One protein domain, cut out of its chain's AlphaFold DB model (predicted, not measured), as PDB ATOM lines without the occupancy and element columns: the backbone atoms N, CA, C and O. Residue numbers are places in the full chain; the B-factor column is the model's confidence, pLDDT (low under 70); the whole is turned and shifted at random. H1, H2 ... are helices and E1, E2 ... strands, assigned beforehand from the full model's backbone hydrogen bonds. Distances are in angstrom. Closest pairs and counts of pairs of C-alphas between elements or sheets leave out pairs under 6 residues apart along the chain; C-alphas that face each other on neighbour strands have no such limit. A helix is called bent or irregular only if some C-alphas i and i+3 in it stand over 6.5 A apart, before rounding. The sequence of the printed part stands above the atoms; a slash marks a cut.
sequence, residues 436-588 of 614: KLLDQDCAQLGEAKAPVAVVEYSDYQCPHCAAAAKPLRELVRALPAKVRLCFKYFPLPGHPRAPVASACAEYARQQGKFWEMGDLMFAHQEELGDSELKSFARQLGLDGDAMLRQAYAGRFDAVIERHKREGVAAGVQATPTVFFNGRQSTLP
ATOM      1  N   LYS A 436     120.399 116.299 101.691       94.19
ATOM      2  CA  LYS A 436     121.331 116.685 102.771       94.19
ATOM      3  C   LYS A 436     120.660 116.565 104.147       94.19
ATOM      4  O   LYS A 436     120.164 117.560 104.660       94.19
ATOM      5  N   LEU A 437     120.684 115.360 104.724       94.69
ATOM      6  CA  LEU A 437     119.871 114.986 105.899       94.69
ATOM      7  C   LEU A 437     120.641 114.788 107.217       94.69
ATOM      8  O   LEU A 437     120.039 114.474 108.242       94.69
ATOM      9  N   LEU A 438     121.971 114.923 107.209       92.12
ATOM     10  CA  LEU A 438     122.789 114.788 108.418       92.12
ATOM     11  C   LEU A 438     123.114 116.158 109.029       92.12
ATOM     12  O   LEU A 438     123.676 117.030 108.360       92.12
ATOM     13  N   ASP A 439     122.850 116.283 110.327       88.88
ATOM     14  CA  ASP A 439     123.227 117.401 111.195       88.88
ATOM     15  C   ASP A 439     123.711 116.876 112.568       88.88
ATOM     16  O   ASP A 439     124.144 115.728 112.671       88.88
ATOM     17  N   GLN A 440     123.714 117.724 113.601       87.25
ATOM     18  CA  GLN A 440     124.090 117.381 114.983       87.25
ATOM     19  C   GLN A 440     122.880 117.316 115.939       87.25
ATOM     20  O   GLN A 440     123.053 117.087 117.136       87.25
ATOM     21  N   ASP A 441     121.661 117.508 115.429       89.62
ATOM     22  CA  ASP A 441     120.440 117.624 116.234       89.62
ATOM     23  C   ASP A 441     119.752 116.270 116.477       89.62
ATOM     24  O   ASP A 441     118.926 116.148 117.383       89.62
ATOM     25  N   CYS A 442     120.126 115.233 115.720       94.00
ATOM     26  CA  CYS A 442     119.729 113.847 115.962       94.00
ATOM     27  C   CYS A 442     120.546 113.156 117.071       94.00
ATOM     28  O   CYS A 442     121.658 113.560 117.424       94.00
ATOM     29  N   ALA A 443     120.019 112.048 117.599       97.00
ATOM     30  CA  ALA A 443     120.832 111.087 118.342       97.00
ATOM     31  C   ALA A 443     121.738 110.315 117.373       97.00
ATOM     32  O   ALA A 443     121.262 109.861 116.330       97.00
ATOM     33  N   GLN A 444     123.023 110.159 117.716       96.69
ATOM     34  CA  GLN A 444     124.014 109.482 116.871       96.69
ATOM     35  C   GLN A 444     124.650 108.260 117.550       96.69
ATOM     36  O   GLN A 444     124.794 108.214 118.773       96.69
ATOM     37  N   LEU A 445     124.998 107.259 116.739       96.56
ATOM     38  CA  LEU A 445     125.661 106.014 117.133       96.56
ATOM     39  C   LEU A 445     126.733 105.653 116.095       96.56
ATOM     40  O   LEU A 445     126.485 105.784 114.897       96.56
ATOM     41  N   GLY A 446     127.892 105.165 116.541       95.75
ATOM     42  CA  GLY A 446     129.049 104.888 115.676       95.75
ATOM     43  C   GLY A 446     130.010 106.073 115.561       95.75
ATOM     44  O   GLY A 446     129.814 107.113 116.190       95.75
ATOM     45  N   GLU A 447     131.076 105.906 114.778       95.12
ATOM     46  CA  GLU A 447     132.160 106.889 114.705       95.12
ATOM     47  C   GLU A 447     131.726 108.231 114.101       95.12
ATOM     48  O   GLU A 447     131.232 108.302 112.976       95.12
ATOM     49  N   ALA A 448     131.986 109.337 114.802       92.75
ATOM     50  CA  ALA A 448     131.482 110.665 114.425       92.75
ATOM     51  C   ALA A 448     131.993 111.171 113.058       92.75
ATOM     52  O   ALA A 448     131.402 112.082 112.473       92.75
ATOM     53  N   LYS A 449     133.078 110.580 112.537       93.31
ATOM     54  CA  LYS A 449     133.673 110.865 111.218       93.31
ATOM     55  C   LYS A 449     133.465 109.746 110.185       93.31
ATOM     56  O   LYS A 449     134.070 109.807 109.118       93.31
ATOM     57  N   ALA A 450     132.622 108.753 110.473       96.31
ATOM     58  CA  ALA A 450     132.370 107.628 109.579       96.31
ATOM     59  C   ALA A 450     131.920 108.088 108.165       96.31
ATOM     60  O   ALA A 450     131.044 108.965 108.061       96.31
ATOM     61  N   PRO A 451     132.495 107.511 107.084       96.38
ATOM     62  CA  PRO A 451     132.230 107.903 105.696       96.38
ATOM     63  C   PRO A 451     130.793 107.625 105.243       96.38
ATOM     64  O   PRO A 451     130.289 108.331 104.369       96.38
ATOM     65  N   VAL A 452     130.116 106.641 105.840       97.94
ATOM     66  CA  VAL A 452     128.706 106.341 105.578       97.94
ATOM     67  C   VAL A 452     127.861 106.850 106.740       97.94
ATOM     68  O   VAL A 452     127.869 106.288 107.835       97.94
ATOM     69  N   ALA A 453     127.119 107.928 106.505       97.50
ATOM     70  CA  ALA A 453     126.092 108.406 107.416       97.50
ATOM     71  C   ALA A 453     124.732 107.822 107.021       97.50
ATOM     72  O   ALA A 453     124.213 108.107 105.940       97.50
ATOM     73  N   VAL A 454     124.155 107.024 107.912       98.56
ATOM     74  CA  VAL A 454     122.802 106.486 107.796       98.56
ATOM     75  C   VAL A 454     121.855 107.388 108.584       98.56
ATOM     76  O   VAL A 454     122.103 107.666 109.754       98.56
ATOM     77  N   VAL A 455     120.779 107.861 107.958       98.69
ATOM     78  CA  VAL A 455     119.718 108.642 108.614       98.69
ATOM     79  C   VAL A 455     118.436 107.817 108.619       98.69
ATOM     80  O   VAL A 455     117.982 107.384 107.563       98.69
ATOM     81  N   GLU A 456     117.871 107.592 109.801       98.69
ATOM     82  CA  GLU A 456     116.655 106.809 110.043       98.69
ATOM     83  C   GLU A 456     115.513 107.764 110.429       98.69
ATOM     84  O   GLU A 456     115.554 108.354 111.508       98.69
ATOM     85  N   TYR A 457     114.495 107.919 109.576       98.75
ATOM     86  CA  TYR A 457     113.233 108.570 109.945       98.75
ATOM     87  C   TYR A 457     112.269 107.532 110.508       98.75
ATOM     88  O   TYR A 457     111.891 106.592 109.803       98.75
ATOM     89  N   SER A 458     111.899 107.702 111.777       98.75
ATOM     90  CA  SER A 458     111.384 106.617 112.615       98.75
ATOM     91  C   SER A 458     110.298 107.083 113.590       98.75
ATOM     92  O   SER A 458     110.183 108.272 113.909       98.75
ATOM     93  N   ASP A 459     109.497 106.133 114.063       98.69
ATOM     94  CA  ASP A 459     108.310 106.352 114.890       98.69
ATOM     95  C   ASP A 459     108.161 105.209 115.910       98.69
ATOM     96  O   ASP A 459     108.081 104.039 115.536       98.69
ATOM     97  N   TYR A 460     108.096 105.549 117.203       98.62
ATOM     98  CA  TYR A 460     108.054 104.575 118.301       98.62
ATOM     99  C   TYR A 460     106.777 103.723 118.382       98.62
ATOM    100  O   TYR A 460     106.804 102.696 119.048       98.62
ATOM    101  N   GLN A 461     105.688 104.082 117.694       98.25
ATOM    102  CA  GLN A 461     104.495 103.232 117.555       98.25
ATOM    103  C   GLN A 461     104.459 102.424 116.253       98.25
ATOM    104  O   GLN A 461     103.585 101.576 116.094       98.25
ATOM    105  N   CYS A 462     105.372 102.659 115.308       98.44
ATOM    106  CA  CYS A 462     105.384 101.924 114.049       98.44
ATOM    107  C   CYS A 462     106.016 100.525 114.229       98.44
ATOM    108  O   CYS A 462     107.205 100.453 114.563       98.44
ATOM    109  N   PRO A 463     105.308  99.412 113.934       98.12
ATOM    110  CA  PRO A 463     105.867  98.061 114.080       98.12
ATOM    111  C   PRO A 463     107.089  97.810 113.191       98.12
ATOM    112  O   PRO A 463     108.069  97.188 113.601       98.12
ATOM    113  N   HIS A 464     107.090  98.373 111.978       98.19
ATOM    114  CA  HIS A 464     108.229  98.276 111.067       98.19
ATOM    115  C   HIS A 464     109.468  99.034 111.579       98.19
ATOM    116  O   HIS A 464     110.585  98.670 111.219       98.19
ATOM    117  N   CYS A 465     109.304 100.053 112.435       98.44
ATOM    118  CA  CYS A 465     110.438 100.751 113.049       98.44
ATOM    119  C   CYS A 465     111.094  99.900 114.139       98.44
ATOM    120  O   CYS A 465     112.316  99.782 114.143       98.44
ATOM    121  N   ALA A 466     110.309  99.228 114.991       98.38
ATOM    122  CA  ALA A 466     110.848  98.261 115.951       98.38
ATOM    123  C   ALA A 466     111.591  97.113 115.243       98.38
ATOM    124  O   ALA A 466     112.709  96.766 115.625       98.38
ATOM    125  N   ALA A 467     111.023  96.589 114.149       98.19
ATOM    126  CA  ALA A 467     111.663  95.559 113.330       98.19
ATOM    127  C   ALA A 467     112.991  96.026 112.695       98.19
ATOM    128  O   ALA A 467     113.961  95.270 112.681       98.19
ATOM    129  N   ALA A 468     113.063  97.269 112.200       98.31
ATOM    130  CA  ALA A 468     114.274  97.830 111.592       98.31
ATOM    131  C   ALA A 468     115.328  98.297 112.615       98.31
ATOM    132  O   ALA A 468     116.518  98.332 112.292       98.31
ATOM    133  N   ALA A 469     114.925  98.633 113.847       98.06
ATOM    134  CA  ALA A 469     115.813  99.184 114.866       98.06
ATOM    135  C   ALA A 469     117.016  98.267 115.139       98.06
ATOM    136  O   ALA A 469     118.158  98.723 115.058       98.06
ATOM    137  N   LYS A 470     116.788  96.969 115.398       97.75
ATOM    138  CA  LYS A 470     117.872  96.009 115.682       97.75
ATOM    139  C   LYS A 470     118.869  95.879 114.508       97.75
ATOM    140  O   LYS A 470     120.047  96.148 114.759       97.75
ATOM    141  N   PRO A 471     118.460  95.560 113.259       98.38
ATOM    142  CA  PRO A 471     119.358  95.546 112.098       98.38
ATOM    143  C   PRO A 471     120.162  96.838 111.918       98.38
ATOM    144  O   PRO A 471     121.349  96.788 111.601       98.38
ATOM    145  N   LEU A 472     119.561  98.002 112.184       98.50
ATOM    146  CA  LEU A 472     120.249  99.291 112.098       98.50
ATOM    147  C   LEU A 472     121.290  99.496 113.218       98.50
ATOM    148  O   LEU A 472     122.373 100.016 112.941       98.50
ATOM    149  N   ARG A 473     121.046  99.044 114.461       97.44
ATOM    150  CA  ARG A 473     122.106  99.008 115.500       97.44
ATOM    151  C   ARG A 473     123.205  97.995 115.145       97.44
ATOM    152  O   ARG A 473     124.376  98.237 115.436       97.44
ATOM    153  N   GLU A 474     122.847  96.872 114.526       98.25
ATOM    154  CA  GLU A 474     123.785  95.810 114.135       98.25
ATOM    155  C   GLU A 474     124.684  96.216 112.968       98.25
ATOM    156  O   GLU A 474     125.876  95.922 113.012       98.25
ATOM    157  N   LEU A 475     124.175  97.000 112.014       98.56
ATOM    158  CA  LEU A 475     124.970  97.615 110.951       98.56
ATOM    159  C   LEU A 475     126.146  98.427 111.515       98.56
ATOM    160  O   LEU A 475     127.280  98.281 111.059       98.56
ATOM    161  N   VAL A 476     125.892  99.256 112.534       98.06
ATOM    162  CA  VAL A 476     126.942 100.056 113.186       98.06
ATOM    163  C   VAL A 476     127.943  99.157 113.920       98.06
ATOM    164  O   VAL A 476     129.142  99.413 113.862       98.06
ATOM    165  N   ARG A 477     127.488  98.075 114.569       97.50
ATOM    166  CA  ARG A 477     128.381  97.107 115.237       97.50
ATOM    167  C   ARG A 477     129.241  96.305 114.255       97.50
ATOM    168  O   ARG A 477     130.389  96.014 114.573       97.50
ATOM    169  N   ALA A 478     128.709  95.967 113.081       97.62
ATOM    170  CA  ALA A 478     129.425  95.252 112.027       97.62
ATOM    171  C   ALA A 478     130.445  96.140 111.289       97.62
ATOM    172  O   ALA A 478     131.450  95.644 110.785       97.62
ATOM    173  N   LEU A 479     130.196  97.454 111.222       96.81
ATOM    174  CA  LEU A 479     130.983  98.419 110.447       96.81
ATOM    175  C   LEU A 479     131.417  99.649 111.287       96.81
ATOM    176  O   LEU A 479     131.211 100.783 110.846       96.81
ATOM    177  N   PRO A 480     132.054  99.477 112.466       91.56
ATOM    178  CA  PRO A 480     132.138 100.513 113.511       91.56
ATOM    179  C   PRO A 480     132.872 101.798 113.107       91.56
ATOM    180  O   PRO A 480     132.484 102.884 113.532       91.56
ATOM    181  N   ALA A 481     133.894 101.695 112.251       94.31
ATOM    182  CA  ALA A 481     134.623 102.847 111.710       94.31
ATOM    183  C   ALA A 481     134.091 103.340 110.346       94.31
ATOM    184  O   ALA A 481     134.522 104.384 109.855       94.31
ATOM    185  N   LYS A 482     133.176 102.592 109.709       96.19
ATOM    186  CA  LYS A 482     132.629 102.905 108.375       96.19
ATOM    187  C   LYS A 482     131.232 103.520 108.418       96.19
ATOM    188  O   LYS A 482     130.938 104.358 107.566       96.19
ATOM    189  N   VAL A 483     130.400 103.144 109.391       98.12
ATOM    190  CA  VAL A 483     129.004 103.587 109.510       98.12
ATOM    191  C   VAL A 483     128.770 104.378 110.797       98.12
ATOM    192  O   VAL A 483     129.173 103.965 111.881       98.12
ATOM    193  N   ARG A 484     128.028 105.482 110.672       97.69
ATOM    194  CA  ARG A 484     127.330 106.151 111.780       97.69
ATOM    195  C   ARG A 484     125.845 106.263 111.472       97.69
ATOM    196  O   ARG A 484     125.468 106.427 110.314       97.69
ATOM    197  N   LEU A 485     125.019 106.208 112.504       98.38
ATOM    198  CA  LEU A 485     123.564 106.196 112.415       98.38
ATOM    199  C   LEU A 485     122.974 107.382 113.179       98.38
ATOM    200  O   LEU A 485     123.321 107.593 114.335       98.38
ATOM    201  N   CYS A 486     122.095 108.139 112.525       98.00
ATOM    202  CA  CYS A 486     121.424 109.348 113.000       98.00
ATOM    203  C   CYS A 486     119.905 109.105 113.025       98.00
ATOM    204  O   CYS A 486     119.305 108.869 111.977       98.00
ATOM    205  N   PHE A 487     119.286 109.145 114.206       98.56
ATOM    206  CA  PHE A 487     117.846 108.899 114.374       98.56
ATOM    207  C   PHE A 487     117.049 110.208 114.347       98.56
ATOM    208  O   PHE A 487     117.330 111.123 115.127       98.56
ATOM    209  N   LYS A 488     116.028 110.286 113.489       98.62
ATOM    210  CA  LYS A 488     115.158 111.454 113.321       98.62
ATOM    211  C   LYS A 488     113.686 111.092 113.516       98.62
ATOM    212  O   LYS A 488     113.166 110.140 112.939       98.62
ATOM    213  N   TYR A 489     113.005 111.887 114.337       98.69
ATOM    214  CA  TYR A 489     111.595 111.689 114.675       98.69
ATOM    215  C   TYR A 489     110.686 111.957 113.472       98.69
ATOM    216  O   TYR A 489     110.768 113.019 112.853       98.69
ATOM    217  N   PHE A 490     109.772 111.032 113.191       98.69
ATOM    218  CA  PHE A 490     108.729 111.206 112.183       98.69
ATOM    219  C   PHE A 490     107.370 110.669 112.688       98.69
ATOM    220  O   PHE A 490     106.815 109.753 112.093       98.69
ATOM    221  N   PRO A 491     106.812 111.210 113.795       98.12
ATOM    222  CA  PRO A 491     105.569 110.699 114.373       98.12
ATOM    223  C   PRO A 491     104.397 110.841 113.391       98.12
ATOM    224  O   PRO A 491     104.039 111.959 112.989       98.12
ATOM    225  N   LEU A 492     103.804 109.714 113.000       97.50
ATOM    226  CA  LEU A 492     102.740 109.627 112.004       97.50
ATOM    227  C   LEU A 492     101.385 110.105 112.566       97.50
ATOM    228  O   LEU A 492     101.120 109.947 113.756       97.50
ATOM    229  N   PRO A 493     100.476 110.660 111.735       94.56
ATOM    230  CA  PRO A 493      99.184 111.173 112.208       94.56
ATOM    231  C   PRO A 493      98.279 110.135 112.890       94.56
ATOM    232  O   PRO A 493      97.456 110.508 113.719       94.56
ATOM    233  N   GLY A 494      98.426 108.849 112.551       95.81
ATOM    234  CA  GLY A 494      97.672 107.748 113.162       95.81
ATOM    235  C   GLY A 494      98.235 107.244 114.497       95.81
ATOM    236  O   GLY A 494      97.642 106.352 115.093       95.81
ATOM    237  N   HIS A 495      99.366 107.780 114.966       97.56
ATOM    238  CA  HIS A 495     100.086 107.297 116.145       97.56
ATOM    239  C   HIS A 495     100.025 108.325 117.296       97.56
ATOM    240  O   HIS A 495     100.903 109.184 117.416       97.56
ATOM    241  N   PRO A 496      98.994 108.282 118.165       97.25
ATOM    242  CA  PRO A 496      98.744 109.325 119.165       97.25
ATOM    243  C   PRO A 496      99.770 109.381 120.311       97.25
ATOM    244  O   PRO A 496      99.863 110.401 120.992       97.25
ATOM    245  N   ARG A 497     100.547 108.314 120.544       98.19
ATOM    246  CA  ARG A 497     101.625 108.266 121.549       98.19
ATOM    247  C   ARG A 497     103.007 108.561 120.967       98.19
ATOM    248  O   ARG A 497     103.883 108.992 121.714       98.19
ATOM    249  N   ALA A 498     103.207 108.430 119.654       98.06
ATOM    250  CA  ALA A 498     104.497 108.697 119.015       98.06
ATOM    251  C   ALA A 498     105.084 110.107 119.283       98.06
ATOM    252  O   ALA A 498     106.300 110.191 119.480       98.06
ATOM    253  N   PRO A 499     104.299 111.207 119.368       98.38
ATOM    254  CA  PRO A 499     104.830 112.521 119.740       98.38
ATOM    255  C   PRO A 499     105.385 112.569 121.171       98.38
ATOM    256  O   PRO A 499     106.511 113.019 121.372       98.38
ATOM    257  N   VAL A 500     104.639 112.059 122.163       98.56
ATOM    258  CA  VAL A 500     105.097 112.056 123.566       98.56
ATOM    259  C   VAL A 500     106.249 111.071 123.776       98.56
ATOM    260  O   VAL A 500     107.216 111.426 124.442       98.56
ATOM    261  N   ALA A 501     106.232 109.902 123.129       98.69
ATOM    262  CA  ALA A 501     107.364 108.974 123.113       98.69
ATOM    263  C   ALA A 501     108.628 109.624 122.513       98.69
ATOM    264  O   ALA A 501     109.705 109.550 123.102       98.69
ATOM    265  N   SER A 502     108.497 110.364 121.404       98.75
ATOM    266  CA  SER A 502     109.606 111.129 120.806       98.75
ATOM    267  C   SER A 502     110.173 112.184 121.765       98.75
ATOM    268  O   SER A 502     111.389 112.324 121.888       98.75
ATOM    269  N   ALA A 503     109.306 112.885 122.497       98.81
ATOM    270  CA  ALA A 503     109.700 113.857 123.517       98.81
ATOM    271  C   ALA A 503     110.366 113.201 124.748       98.81
ATOM    272  O   ALA A 503     111.308 113.762 125.311       98.81
ATOM    273  N   CYS A 504     109.938 111.996 125.136       98.81
ATOM    274  CA  CYS A 504     110.574 111.195 126.187       98.81
ATOM    275  C   CYS A 504     111.969 110.710 125.768       98.81
ATOM    276  O   CYS A 504     112.918 110.791 126.551       98.81
ATOM    277  N   ALA A 505     112.126 110.287 124.511       98.75
ATOM    278  CA  ALA A 505     113.428 109.963 123.941       98.75
ATOM    279  C   ALA A 505     114.360 111.186 123.902       98.75
ATOM    280  O   ALA A 505     115.521 111.064 124.278       98.75
ATOM    281  N   GLU A 506     113.881 112.372 123.509       98.56
ATOM    282  CA  GLU A 506     114.705 113.596 123.506       98.56
ATOM    283  C   GLU A 506     115.148 113.996 124.924       98.56
ATOM    284  O   GLU A 506     116.312 114.344 125.131       98.56
ATOM    285  N   TYR A 507     114.271 113.873 125.928       98.69
ATOM    286  CA  TYR A 507     114.660 114.032 127.333       98.69
ATOM    287  C   TYR A 507     115.759 113.030 127.725       98.69
ATOM    288  O   TYR A 507     116.787 113.423 128.279       98.69
ATOM    289  N   ALA A 508     115.599 111.750 127.377       98.69
ATOM    290  CA  ALA A 508     116.623 110.735 127.615       98.69
ATOM    291  C   ALA A 508     117.929 111.021 126.844       98.69
ATOM    292  O   ALA A 508     119.009 110.741 127.364       98.69
ATOM    293  N   ARG A 509     117.876 111.651 125.659       98.00
ATOM    294  CA  ARG A 509     119.059 112.103 124.899       98.00
ATOM    295  C   ARG A 509     119.878 113.128 125.672       98.00
ATOM    296  O   ARG A 509     121.095 112.987 125.738       98.00
ATOM    297  N   GLN A 510     119.220 114.101 126.305       97.31
ATOM    298  CA  GLN A 510     119.890 115.109 127.141       97.31
ATOM    299  C   GLN A 510     120.584 114.482 128.363       97.31
ATOM    300  O   GLN A 510     121.582 115.016 128.838       97.31
ATOM    301  N   GLN A 511     120.120 113.306 128.799       97.88
ATOM    302  CA  GLN A 511     120.671 112.527 129.912       97.88
ATOM    303  C   GLN A 511     121.597 111.370 129.467       97.88
ATOM    304  O   GLN A 511     121.985 110.546 130.294       97.88
ATOM    305  N   GLY A 512     121.950 111.270 128.176       97.56
ATOM    306  CA  GLY A 512     122.841 110.220 127.654       97.56
ATOM    307  C   GLY A 512     122.244 108.803 127.628       97.56
ATOM    308  O   GLY A 512     122.995 107.833 127.649       97.56
ATOM    309  N   LYS A 513     120.909 108.685 127.602       98.56
ATOM    310  CA  LYS A 513     120.125 107.434 127.691       98.56
ATOM    311  C   LYS A 513     119.182 107.212 126.497       98.56
ATOM    312  O   LYS A 513     118.148 106.557 126.619       98.56
ATOM    313  N   PHE A 514     119.491 107.823 125.350       98.56
ATOM    314  CA  PHE A 514     118.608 107.824 124.178       98.56
ATOM    315  C   PHE A 514     118.317 106.420 123.642       98.56
ATOM    316  O   PHE A 514     117.160 106.083 123.403       98.56
ATOM    317  N   TRP A 515     119.367 105.623 123.426       98.19
ATOM    318  CA  TRP A 515     119.236 104.321 122.777       98.19
ATOM    319  C   TRP A 515     118.505 103.343 123.691       98.19
ATOM    320  O   TRP A 515     117.569 102.699 123.247       98.19
ATOM    321  N   GLU A 516     118.822 103.336 124.985       98.56
ATOM    322  CA  GLU A 516     118.164 102.466 125.960       98.56
ATOM    323  C   GLU A 516     116.684 102.834 126.174       98.56
ATOM    324  O   GLU A 516     115.849 101.947 126.331       98.56
ATOM    325  N   MET A 517     116.331 104.126 126.126       98.75
ATOM    326  CA  MET A 517     114.928 104.570 126.146       98.75
ATOM    327  C   MET A 517     114.198 104.174 124.856       98.75
ATOM    328  O   MET A 517     113.054 103.726 124.902       98.75
ATOM    329  N   GLY A 518     114.854 104.321 123.702       98.44
ATOM    330  CA  GLY A 518     114.303 103.914 122.413       98.44
ATOM    331  C   GLY A 518     114.075 102.406 122.317       98.44
ATOM    332  O   GLY A 518     113.010 101.986 121.876       98.44
ATOM    333  N   ASP A 519     115.036 101.604 122.774       98.12
ATOM    334  CA  ASP A 519     114.971 100.142 122.758       98.12
ATOM    335  C   ASP A 519     113.861  99.621 123.696       98.12
ATOM    336  O   ASP A 519     113.115  98.725 123.303       98.12
ATOM    337  N   LEU A 520     113.665 100.232 124.879       98.50
ATOM    338  CA  LEU A 520     112.501  99.946 125.736       98.50
ATOM    339  C   LEU A 520     111.180 100.274 125.023       98.50
ATOM    340  O   LEU A 520     110.297  99.425 124.951       98.50
ATOM    341  N   MET A 521     111.037 101.470 124.445       98.69
ATOM    342  CA  MET A 521     109.789 101.856 123.772       98.69
ATOM    343  C   MET A 521     109.497 101.028 122.510       98.69
ATOM    344  O   MET A 521     108.332 100.766 122.224       98.69
ATOM    345  N   PHE A 522     110.520 100.571 121.779       98.56
ATOM    346  CA  PHE A 522     110.348  99.654 120.645       98.56
ATOM    347  C   PHE A 522     110.027  98.214 121.065       98.56
ATOM    348  O   PHE A 522     109.357  97.514 120.310       98.56
ATOM    349  N   ALA A 523     110.451  97.767 122.251       97.94
ATOM    350  CA  ALA A 523     110.026  96.482 122.811       97.94
ATOM    351  C   ALA A 523     108.595  96.522 123.392       97.94
ATOM    352  O   ALA A 523     107.953  95.482 123.501       97.94
ATOM    353  N   HIS A 524     108.089  97.715 123.724       97.88
ATOM    354  CA  HIS A 524     106.842  97.938 124.464       97.88
ATOM    355  C   HIS A 524     105.881  98.912 123.733       97.88
ATOM    356  O   HIS A 524     105.313  99.819 124.339       97.88
ATOM    357  N   GLN A 525     105.687  98.754 122.414       96.56
ATOM    358  CA  GLN A 525     104.987  99.748 121.568       96.56
ATOM    359  C   GLN A 525     103.497  99.969 121.901       96.56
ATOM    360  O   GLN A 525     102.954 101.044 121.627       96.56
ATOM    361  N   GLU A 526     102.829  98.971 122.485       96.25
ATOM    362  CA  GLU A 526     101.443  99.084 122.967       96.25
ATOM    363  C   GLU A 526     101.366  99.792 124.334       96.25
ATOM    364  O   GLU A 526     100.372 100.441 124.661       96.25
ATOM    365  N   GLU A 527     102.458  99.755 125.099       96.62
ATOM    366  CA  GLU A 527     102.599 100.271 126.464       96.62
ATOM    367  C   GLU A 527     103.265 101.663 126.476       96.62
ATOM    368  O   GLU A 527     104.077 101.988 127.337       96.62
ATOM    369  N   LEU A 528     102.922 102.537 125.524       98.31
ATOM    370  CA  LEU A 528     103.432 103.921 125.464       98.31
ATOM    371  C   LEU A 528     102.512 104.926 126.183       98.31
ATOM    372  O   LEU A 528     102.275 106.043 125.711       98.31
ATOM    373  N   GLY A 529     101.959 104.505 127.322       98.25
ATOM    374  CA  GLY A 529     101.170 105.337 128.227       98.25
ATOM    375  C   GLY A 529     102.024 106.099 129.247       98.25
ATOM    376  O   GLY A 529     103.224 105.878 129.404       98.25
ATOM    377  N   ASP A 530     101.407 107.055 129.937       98.50
ATOM    378  CA  ASP A 530     102.082 107.955 130.876       98.50
ATOM    379  C   ASP A 530     102.718 107.223 132.074       98.50
ATOM    380  O   ASP A 530     103.779 107.617 132.561       98.50
ATOM    381  N   SER A 531     102.087 106.163 132.581       98.38
ATOM    382  CA  SER A 531     102.606 105.364 133.701       98.38
ATOM    383  C   SER A 531     103.803 104.506 133.286       98.38
ATOM    384  O   SER A 531     104.751 104.344 134.064       98.38
ATOM    385  N   GLU A 532     103.785 104.030 132.046       98.56
ATOM    386  CA  GLU A 532     104.730 103.095 131.443       98.56
ATOM    387  C   GLU A 532     105.982 103.843 130.972       98.56
ATOM    388  O   GLU A 532     107.088 103.492 131.380       98.56
ATOM    389  N   LEU A 533     105.820 104.980 130.283       98.75
ATOM    390  CA  LEU A 533     106.905 105.909 129.940       98.75
ATOM    391  C   LEU A 533     107.665 106.380 131.194       98.75
ATOM    392  O   LEU A 533     108.900 106.387 131.217       98.75
ATOM    393  N   LYS A 534     106.956 106.698 132.289       98.69
ATOM    394  CA  LYS A 534     107.595 106.963 133.594       98.69
ATOM    395  C   LYS A 534     108.317 105.737 134.158       98.69
ATOM    396  O   LYS A 534     109.306 105.894 134.870       98.69
ATOM    397  N   SER A 535     107.824 104.531 133.885       98.69
ATOM    398  CA  SER A 535     108.452 103.279 134.312       98.69
ATOM    399  C   SER A 535     109.768 103.040 133.578       98.69
ATOM    400  O   SER A 535     110.785 102.838 134.238       98.69
ATOM    401  N   PHE A 536     109.783 103.172 132.249       98.75
ATOM    402  CA  PHE A 536     110.993 103.073 131.428       98.75
ATOM    403  C   PHE A 536     112.039 104.117 131.847       98.75
ATOM    404  O   PHE A 536     113.204 103.779 132.049       98.75
ATOM    405  N   ALA A 537     111.623 105.361 132.115       98.69
ATOM    406  CA  ALA A 537     112.509 106.383 132.677       98.69
ATOM    407  C   ALA A 537     113.150 105.945 134.006       98.69
ATOM    408  O   ALA A 537     114.373 106.005 134.142       98.69
ATOM    409  N   ARG A 538     112.358 105.445 134.964       98.56
ATOM    410  CA  ARG A 538     112.872 104.968 136.262       98.56
ATOM    411  C   ARG A 538     113.815 103.768 136.123       98.56
ATOM    412  O   ARG A 538     114.821 103.735 136.826       98.56
ATOM    413  N   GLN A 539     113.542 102.831 135.212       98.50
ATOM    414  CA  GLN A 539     114.439 101.699 134.916       98.50
ATOM    415  C   GLN A 539     115.822 102.167 134.428       98.50
ATOM    416  O   GLN A 539     116.832 101.540 134.740       98.50
ATOM    417  N   LEU A 540     115.877 103.300 133.723       98.62
ATOM    418  CA  LEU A 540     117.111 103.924 133.230       98.62
ATOM    419  C   LEU A 540     117.739 104.935 134.211       98.62
ATOM    420  O   LEU A 540     118.714 105.599 133.856       98.62
ATOM    421  N   GLY A 541     117.204 105.063 135.431       98.44
ATOM    422  CA  GLY A 541     117.687 106.004 136.449       98.44
ATOM    423  C   GLY A 541     117.289 107.468 136.218       98.44
ATOM    424  O   GLY A 541     117.937 108.368 136.750       98.44
ATOM    425  N   LEU A 542     116.248 107.723 135.419       98.69
ATOM    426  CA  LEU A 542     115.766 109.058 135.052       98.69
ATOM    427  C   LEU A 542     114.514 109.468 135.854       98.69
ATOM    428  O   LEU A 542     113.669 108.636 136.187       98.69
ATOM    429  N   ASP A 543     114.342 110.774 136.095       98.56
ATOM    430  CA  ASP A 543     113.098 111.332 136.650       98.56
ATOM    431  C   ASP A 543     111.997 111.341 135.572       98.56
ATOM    432  O   ASP A 543     111.865 112.277 134.778       98.56
ATOM    433  N   GLY A 544     111.187 110.279 135.554       98.38
ATOM    434  CA  GLY A 544     110.041 110.145 134.653       98.38
ATOM    435  C   GLY A 544     108.961 111.218 134.843       98.38
ATOM    436  O   GLY A 544     108.265 111.572 133.890       98.38
ATOM    437  N   ASP A 545     108.823 111.782 136.044       98.62
ATOM    438  CA  ASP A 545     107.859 112.848 136.302       98.62
ATOM    439  C   ASP A 545     108.369 114.197 135.764       98.62
ATOM    440  O   ASP A 545     107.587 114.957 135.192       98.62
ATOM    441  N   ALA A 546     109.673 114.487 135.847       98.62
ATOM    442  CA  ALA A 546     110.278 115.603 135.111       98.62
ATOM    443  C   ALA A 546     110.227 115.395 133.595       98.62
ATOM    444  O   ALA A 546     109.954 116.359 132.880       98.62
ATOM    445  N   MET A 547     110.444 114.166 133.120       98.75
ATOM    446  CA  MET A 547     110.358 113.816 131.703       98.75
ATOM    447  C   MET A 547     108.986 114.165 131.123       98.75
ATOM    448  O   MET A 547     108.913 114.970 130.194       98.75
ATOM    449  N   LEU A 548     107.890 113.647 131.698       98.62
ATOM    450  CA  LEU A 548     106.550 113.950 131.182       98.62
ATOM    451  C   LEU A 548     106.160 115.418 131.373       98.62
ATOM    452  O   LEU A 548     105.564 115.994 130.463       98.62
ATOM    453  N   ARG A 549     106.535 116.064 132.490       98.69
ATOM    454  CA  ARG A 549     106.315 117.516 132.654       98.69
ATOM    455  C   ARG A 549     106.989 118.320 131.541       98.69
ATOM    456  O   ARG A 549     106.412 119.294 131.074       98.69
ATOM    457  N   GLN A 550     108.191 117.933 131.112       98.69
ATOM    458  CA  GLN A 550     108.918 118.616 130.038       98.69
ATOM    459  C   GLN A 550     108.381 118.273 128.642       98.69
ATOM    460  O   GLN A 550     108.302 119.168 127.799       98.69
ATOM    461  N   ALA A 551     107.966 117.024 128.414       98.38
ATOM    462  CA  ALA A 551     107.323 116.596 127.176       98.38
ATOM    463  C   ALA A 551     105.991 117.331 126.946       98.38
ATOM    464  O   ALA A 551     105.834 118.005 125.932       98.38
ATOM    465  N   TYR A 552     105.070 117.302 127.915       98.44
ATOM    466  CA  TYR A 552     103.771 117.982 127.800       98.44
ATOM    467  C   TYR A 552     103.847 119.516 127.895       98.44
ATOM    468  O   TYR A 552     102.900 120.194 127.506       98.44
ATOM    469  N   ALA A 553     104.971 120.080 128.348       98.44
ATOM    470  CA  ALA A 553     105.263 121.513 128.233       98.44
ATOM    471  C   ALA A 553     105.824 121.922 126.852       98.44
ATOM    472  O   ALA A 553     106.221 123.073 126.677       98.44
ATOM    473  N   GLY A 554     105.904 120.998 125.888       97.94
ATOM    474  CA  GLY A 554     106.338 121.271 124.515       97.94
ATOM    475  C   GLY A 554     107.834 121.571 124.353       97.94
ATOM    476  O   GLY A 554     108.256 122.104 123.325       97.94
ATOM    477  N   ARG A 555     108.672 121.244 125.354       98.25
ATOM    478  CA  ARG A 555     110.117 121.570 125.366       98.25
ATOM    479  C   ARG A 555     110.871 121.003 124.156       98.25
ATOM    480  O   ARG A 555     111.895 121.556 123.760       98.25
ATOM    481  N   PHE A 556     110.377 119.901 123.596       98.31
ATOM    482  CA  PHE A 556     111.049 119.112 122.563       98.31
ATOM    483  C   PHE A 556     110.356 119.186 121.191       98.31
ATOM    484  O   PHE A 556     110.922 118.753 120.185       98.31
ATOM    485  N   ASP A 557     109.181 119.813 121.111       97.88
ATOM    486  CA  ASP A 557     108.369 119.907 119.893       97.88
ATOM    487  C   ASP A 557     109.156 120.529 118.736       97.88
ATOM    488  O   ASP A 557     109.081 120.064 117.604       97.88
ATOM    489  N   ALA A 558     109.990 121.533 119.024       97.88
ATOM    490  CA  ALA A 558     110.787 122.232 118.019       97.88
ATOM    491  C   ALA A 558     111.831 121.345 117.306       97.88
ATOM    492  O   ALA A 558     112.199 121.659 116.172       97.88
ATOM    493  N   VAL A 559     112.323 120.261 117.928       97.56
ATOM    494  CA  VAL A 559     113.213 119.279 117.268       97.56
ATOM    495  C   VAL A 559     112.423 118.163 116.587       97.56
ATOM    496  O   VAL A 559     112.741 117.811 115.452       97.56
ATOM    497  N   ILE A 560     111.330 117.700 117.195       98.38
ATOM    498  CA  ILE A 560     110.422 116.706 116.598       98.38
ATOM    499  C   ILE A 560     109.813 117.242 115.291       98.38
ATOM    500  O   ILE A 560     109.893 116.589 114.252       98.38
ATOM    501  N   GLU A 561     109.294 118.471 115.301       97.56
ATOM    502  CA  GLU A 561     108.748 119.140 114.114       97.56
ATOM    503  C   GLU A 561     109.819 119.496 113.077       97.56
ATOM    504  O   GLU A 561     109.528 119.488 111.882       97.56
ATOM    505  N   ARG A 562     111.061 119.786 113.492       97.69
ATOM    506  CA  ARG A 562     112.173 120.015 112.552       97.69
ATOM    507  C   ARG A 562     112.487 118.741 111.775       97.69
ATOM    508  O   ARG A 562     112.449 118.776 110.548       97.69
ATOM    509  N   HIS A 563     112.696 117.627 112.479       98.50
ATOM    510  CA  HIS A 563     112.913 116.317 111.868       98.50
ATOM    511  C   HIS A 563     111.737 115.916 110.963       98.50
ATOM    512  O   HIS A 563     111.946 115.583 109.797       98.50
ATOM    513  N   LYS A 564     110.492 116.051 111.431       97.88
ATOM    514  CA  LYS A 564     109.301 115.720 110.636       97.88
ATOM    515  C   LYS A 564     109.189 116.543 109.345       97.88
ATOM    516  O   LYS A 564     108.937 115.982 108.282       97.88
ATOM    517  N   ARG A 565     109.414 117.861 109.401       97.50
ATOM    518  CA  ARG A 565     109.349 118.747 108.217       97.50
ATOM    519  C   ARG A 565     110.478 118.487 107.225       97.50
ATOM    520  O   ARG A 565     110.247 118.546 106.022       97.50
ATOM    521  N   GLU A 566     111.673 118.189 107.720       97.56
ATOM    522  CA  GLU A 566     112.817 117.799 106.896       97.56
ATOM    523  C   GLU A 566     112.558 116.468 106.179       97.56
ATOM    524  O   GLU A 566     112.760 116.388 104.972       97.56
ATOM    525  N   GLY A 567     112.015 115.466 106.881       97.75
ATOM    526  CA  GLY A 567     111.600 114.200 106.275       97.75
ATOM    527  C   GLY A 567     110.557 114.404 105.172       97.75
ATOM    528  O   GLY A 567     110.726 113.890 104.068       97.75
ATOM    529  N   VAL A 568     109.525 115.225 105.412       97.62
ATOM    530  CA  VAL A 568     108.516 115.563 104.389       97.62
ATOM    531  C   VAL A 568     109.161 116.252 103.180       97.62
ATOM    532  O   VAL A 568     108.858 115.898 102.042       97.62
ATOM    533  N   ALA A 569     110.091 117.190 103.397       96.81
ATOM    534  CA  ALA A 569     110.836 117.843 102.316       96.81
ATOM    535  C   ALA A 569     111.772 116.882 101.552       96.81
ATOM    536  O   ALA A 569     112.039 117.102 100.373       96.81
ATOM    537  N   ALA A 570     112.232 115.812 102.203       95.88
ATOM    538  CA  ALA A 570     113.042 114.740 101.627       95.88
ATOM    539  C   ALA A 570     112.224 113.617 100.955       95.88
ATOM    540  O   ALA A 570     112.815 112.672 100.437       95.88
ATOM    541  N   GLY A 571     110.887 113.701 100.959       95.75
ATOM    542  CA  GLY A 571     109.994 112.708 100.346       95.75
ATOM    543  C   GLY A 571     109.593 111.530 101.245       95.75
ATOM    544  O   GLY A 571     108.995 110.572 100.747       95.75
ATOM    545  N   VAL A 572     109.882 111.590 102.552       97.62
ATOM    546  CA  VAL A 572     109.452 110.582 103.538       97.62
ATOM    547  C   VAL A 572     107.925 110.568 103.627       97.62
ATOM    548  O   VAL A 572     107.303 111.550 104.030       97.62
ATOM    549  N   GLN A 573     107.330 109.436 103.253       94.12
ATOM    550  CA  GLN A 573     105.877 109.209 103.249       94.12
ATOM    551  C   GLN A 573     105.433 108.161 104.283       94.12
ATOM    552  O   GLN A 573     104.270 108.141 104.673       94.12
ATOM    553  N   ALA A 574     106.357 107.317 104.748       96.50
ATOM    554  CA  ALA A 574     106.122 106.268 105.734       96.50
ATOM    555  C   ALA A 574     107.367 106.066 106.611       96.50
ATOM    556  O   ALA A 574     108.464 106.519 106.273       96.50
ATOM    557  N   THR A 575     107.202 105.362 107.725       97.81
ATOM    558  CA  THR A 575     108.295 104.981 108.628       97.81
ATOM    559  C   THR A 575     108.418 103.457 108.697       97.81
ATOM    560  O   THR A 575     107.387 102.784 108.687       97.81
ATOM    561  N   PRO A 576     109.631 102.898 108.821       98.44
ATOM    562  CA  PRO A 576     110.919 103.584 108.764       98.44
ATOM    563  C   PRO A 576     111.264 104.002 107.326       98.44
ATOM    564  O   PRO A 576     111.029 103.250 106.383       98.44
ATOM    565  N   THR A 577     111.876 105.175 107.149       98.56
ATOM    566  CA  THR A 577     112.578 105.515 105.896       98.56
ATOM    567  C   THR A 577     114.048 105.768 106.203       98.56
ATOM    568  O   THR A 577     114.378 106.610 107.038       98.56
ATOM    569  N   VAL A 578     114.935 105.041 105.522       98.56
ATOM    570  CA  VAL A 578     116.384 105.064 105.761       98.56
ATOM    571  C   VAL A 578     117.112 105.696 104.574       98.56
ATOM    572  O   VAL A 578     116.790 105.400 103.425       98.56
ATOM    573  N   PHE A 579     118.117 106.532 104.842       98.50
ATOM    574  CA  PHE A 579     118.976 107.154 103.830       98.50
ATOM    575  C   PHE A 579     120.460 106.879 104.101       98.50
ATOM    576  O   PHE A 579     120.936 107.147 105.198       98.50
ATOM    577  N   PHE A 580     121.212 106.448 103.088       98.25
ATOM    578  CA  PHE A 580     122.671 106.295 103.099       98.25
ATOM    579  C   PHE A 580     123.318 107.502 102.406       98.25
ATOM    580  O   PHE A 580     123.175 107.665 101.198       98.25
ATOM    581  N   ASN A 581     123.998 108.393 103.137       97.00
ATOM    582  CA  ASN A 581     124.589 109.630 102.587       97.00
ATOM    583  C   ASN A 581     123.617 110.394 101.654       97.00
ATOM    584  O   ASN A 581     123.955 110.789 100.531       97.00
ATOM    585  N   GLY A 582     122.367 110.540 102.105       96.50
ATOM    586  CA  GLY A 582     121.306 111.236 101.374       96.50
ATOM    587  C   GLY A 582     120.570 110.430 100.304       96.50
ATOM    588  O   GLY A 582     119.562 110.911  99.792       96.50
ATOM    589  N   ARG A 583     121.036 109.229  99.955       96.88
ATOM    590  CA  ARG A 583     120.370 108.300  99.031       96.88
ATOM    591  C   ARG A 583     119.371 107.444  99.801       96.88
ATOM    592  O   ARG A 583     119.769 106.753 100.733       96.88
ATOM    593  N   GLN A 584     118.092 107.486  99.436       96.88
ATOM    594  CA  GLN A 584     117.071 106.655 100.081       96.88
ATOM    595  C   GLN A 584     117.351 105.165  99.825       96.88
ATOM    596  O   GLN A 584     117.674 104.779  98.702       96.88
ATOM    597  N   SER A 585     117.234 104.336 100.863       96.19
ATOM    598  CA  SER A 585     117.320 102.880 100.742       96.19
ATOM    599  C   SER A 585     116.094 102.340 100.012       96.19
ATOM    600  O   SER A 585     114.966 102.686 100.360       96.19
ATOM    601  N   THR A 586     116.316 101.475  99.024       95.00
ATOM    602  CA  THR A 586     115.252 100.759  98.298       95.00
ATOM    603  C   THR A 586     115.149  99.288  98.703       95.00
ATOM    604  O   THR A 586     114.103  98.686  98.494       95.00
ATOM    605  N   LEU A 587     116.221  98.723  99.273       96.75
ATOM    606  CA  LEU A 587     116.318  97.320  99.684       96.75
ATOM    607  C   LEU A 587     115.677  97.083 101.067       96.75
ATOM    608  O   LEU A 587     115.554  98.040 101.845       96.75
ATOM    609  N   PRO A 588     115.313  95.827 101.407       96.06
ATOM    610  CA  PRO A 588     114.791  95.469 102.726       96.06
ATOM    611  C   PRO A 588     115.727  95.893 103.866       96.06
ATOM    612  O   PRO A 588     116.947  95.823 103.744       96.06
TER     613      PRO A 588
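This is residues 436 to 588 of the 614 residues of the protein "Thioredoxin-like_fold domain-containing protein" of Deltaproteobacteria bacterium (UniProt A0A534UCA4). Look first for a four-stranded sheet with H1 running along one face and H6 crossing the other; beyond its E1 edge sits a cluster of four helices, H2 to H5, in which H2 and H3 are next to the sheet and H4 and H5 are farther out. The printed part has 153 residues with six named helices and four named strands, in the order E1 E2 H1 E3 H2 H3 H4 H5 H6 E4. The sheet, ordered E1 E3 E2 E4, is mixed, and the class is mixed, helices and strands. The whole is compact, with a radius of gyration of the C-alphas of 14.6 A and spans of 39 by 29 by 25 A.

Find C-alpha 443 at (120.832, 111.087, 118.342), where strand E1 begins and runs to residue 446. E3, residues 483 to 489, is 19.9 A long; E2, residues 452 to 458, is 18.7 A; E4, residues 577 to 580, ends at C-alpha 580, (122.671, 106.295, 103.099). H1, residues 463 to 478, spans 23.8 A from (105.867, 98.061, 114.080), and is only just irregular: C-alphas 467 and 470 are 6.7 A apart. H2 holds residues 498 to 510 over 18.5 A, H3 514 to 523, H4 530 to 539, H5 544 to 552, and H6 557 to 569 over 17.9 A.

Begin at the inner strands E3 and E2, parallel at 23 degrees, with N 454 and O 484 2.8 A apart, within hydrogen-bond range. E1 is antiparallel to E3, with N 485 and O 445 at 2.8 A; E4 is antiparallel to E2, with N 455 and O 579 at 2.9 A. E2, H1 and E3 form a strand-helix-strand unit, two parallel neighbour strands with a helix between, and its crossover is right-handed. The domain has three layers, helices on both faces of the sheet: H1 is over E3 and E2 at a height of 9.3 A, and H6 is on the opposite face at 7.3 A, across the strands, 67 degrees from E3 on the local plane. H2, the hub, touches H3, H4, H5 and H6, and only grazes the sheet, as does H3. H2 and H3 are a helical hairpin at a shallow tilt of 32 degrees, closest at C-alphas 508 and 514, 4.9 A. H5 touches H2 at a steep tilt of 58 degrees, closest at C-alphas 551 and 503, 5.2 A. Each O i to N i+4 pair is within hydrogen-bond range in H2, H3, H4, H5 and H6; in H1 9 of 12 are.

The two C-alphas farthest apart, those of Pro 451 and Ser 531, are 40.8 A apart. The printed part has no cut, and no link between named elements is long. The mean pLDDT of the printed part is 97.5, and no printed residue is under 70.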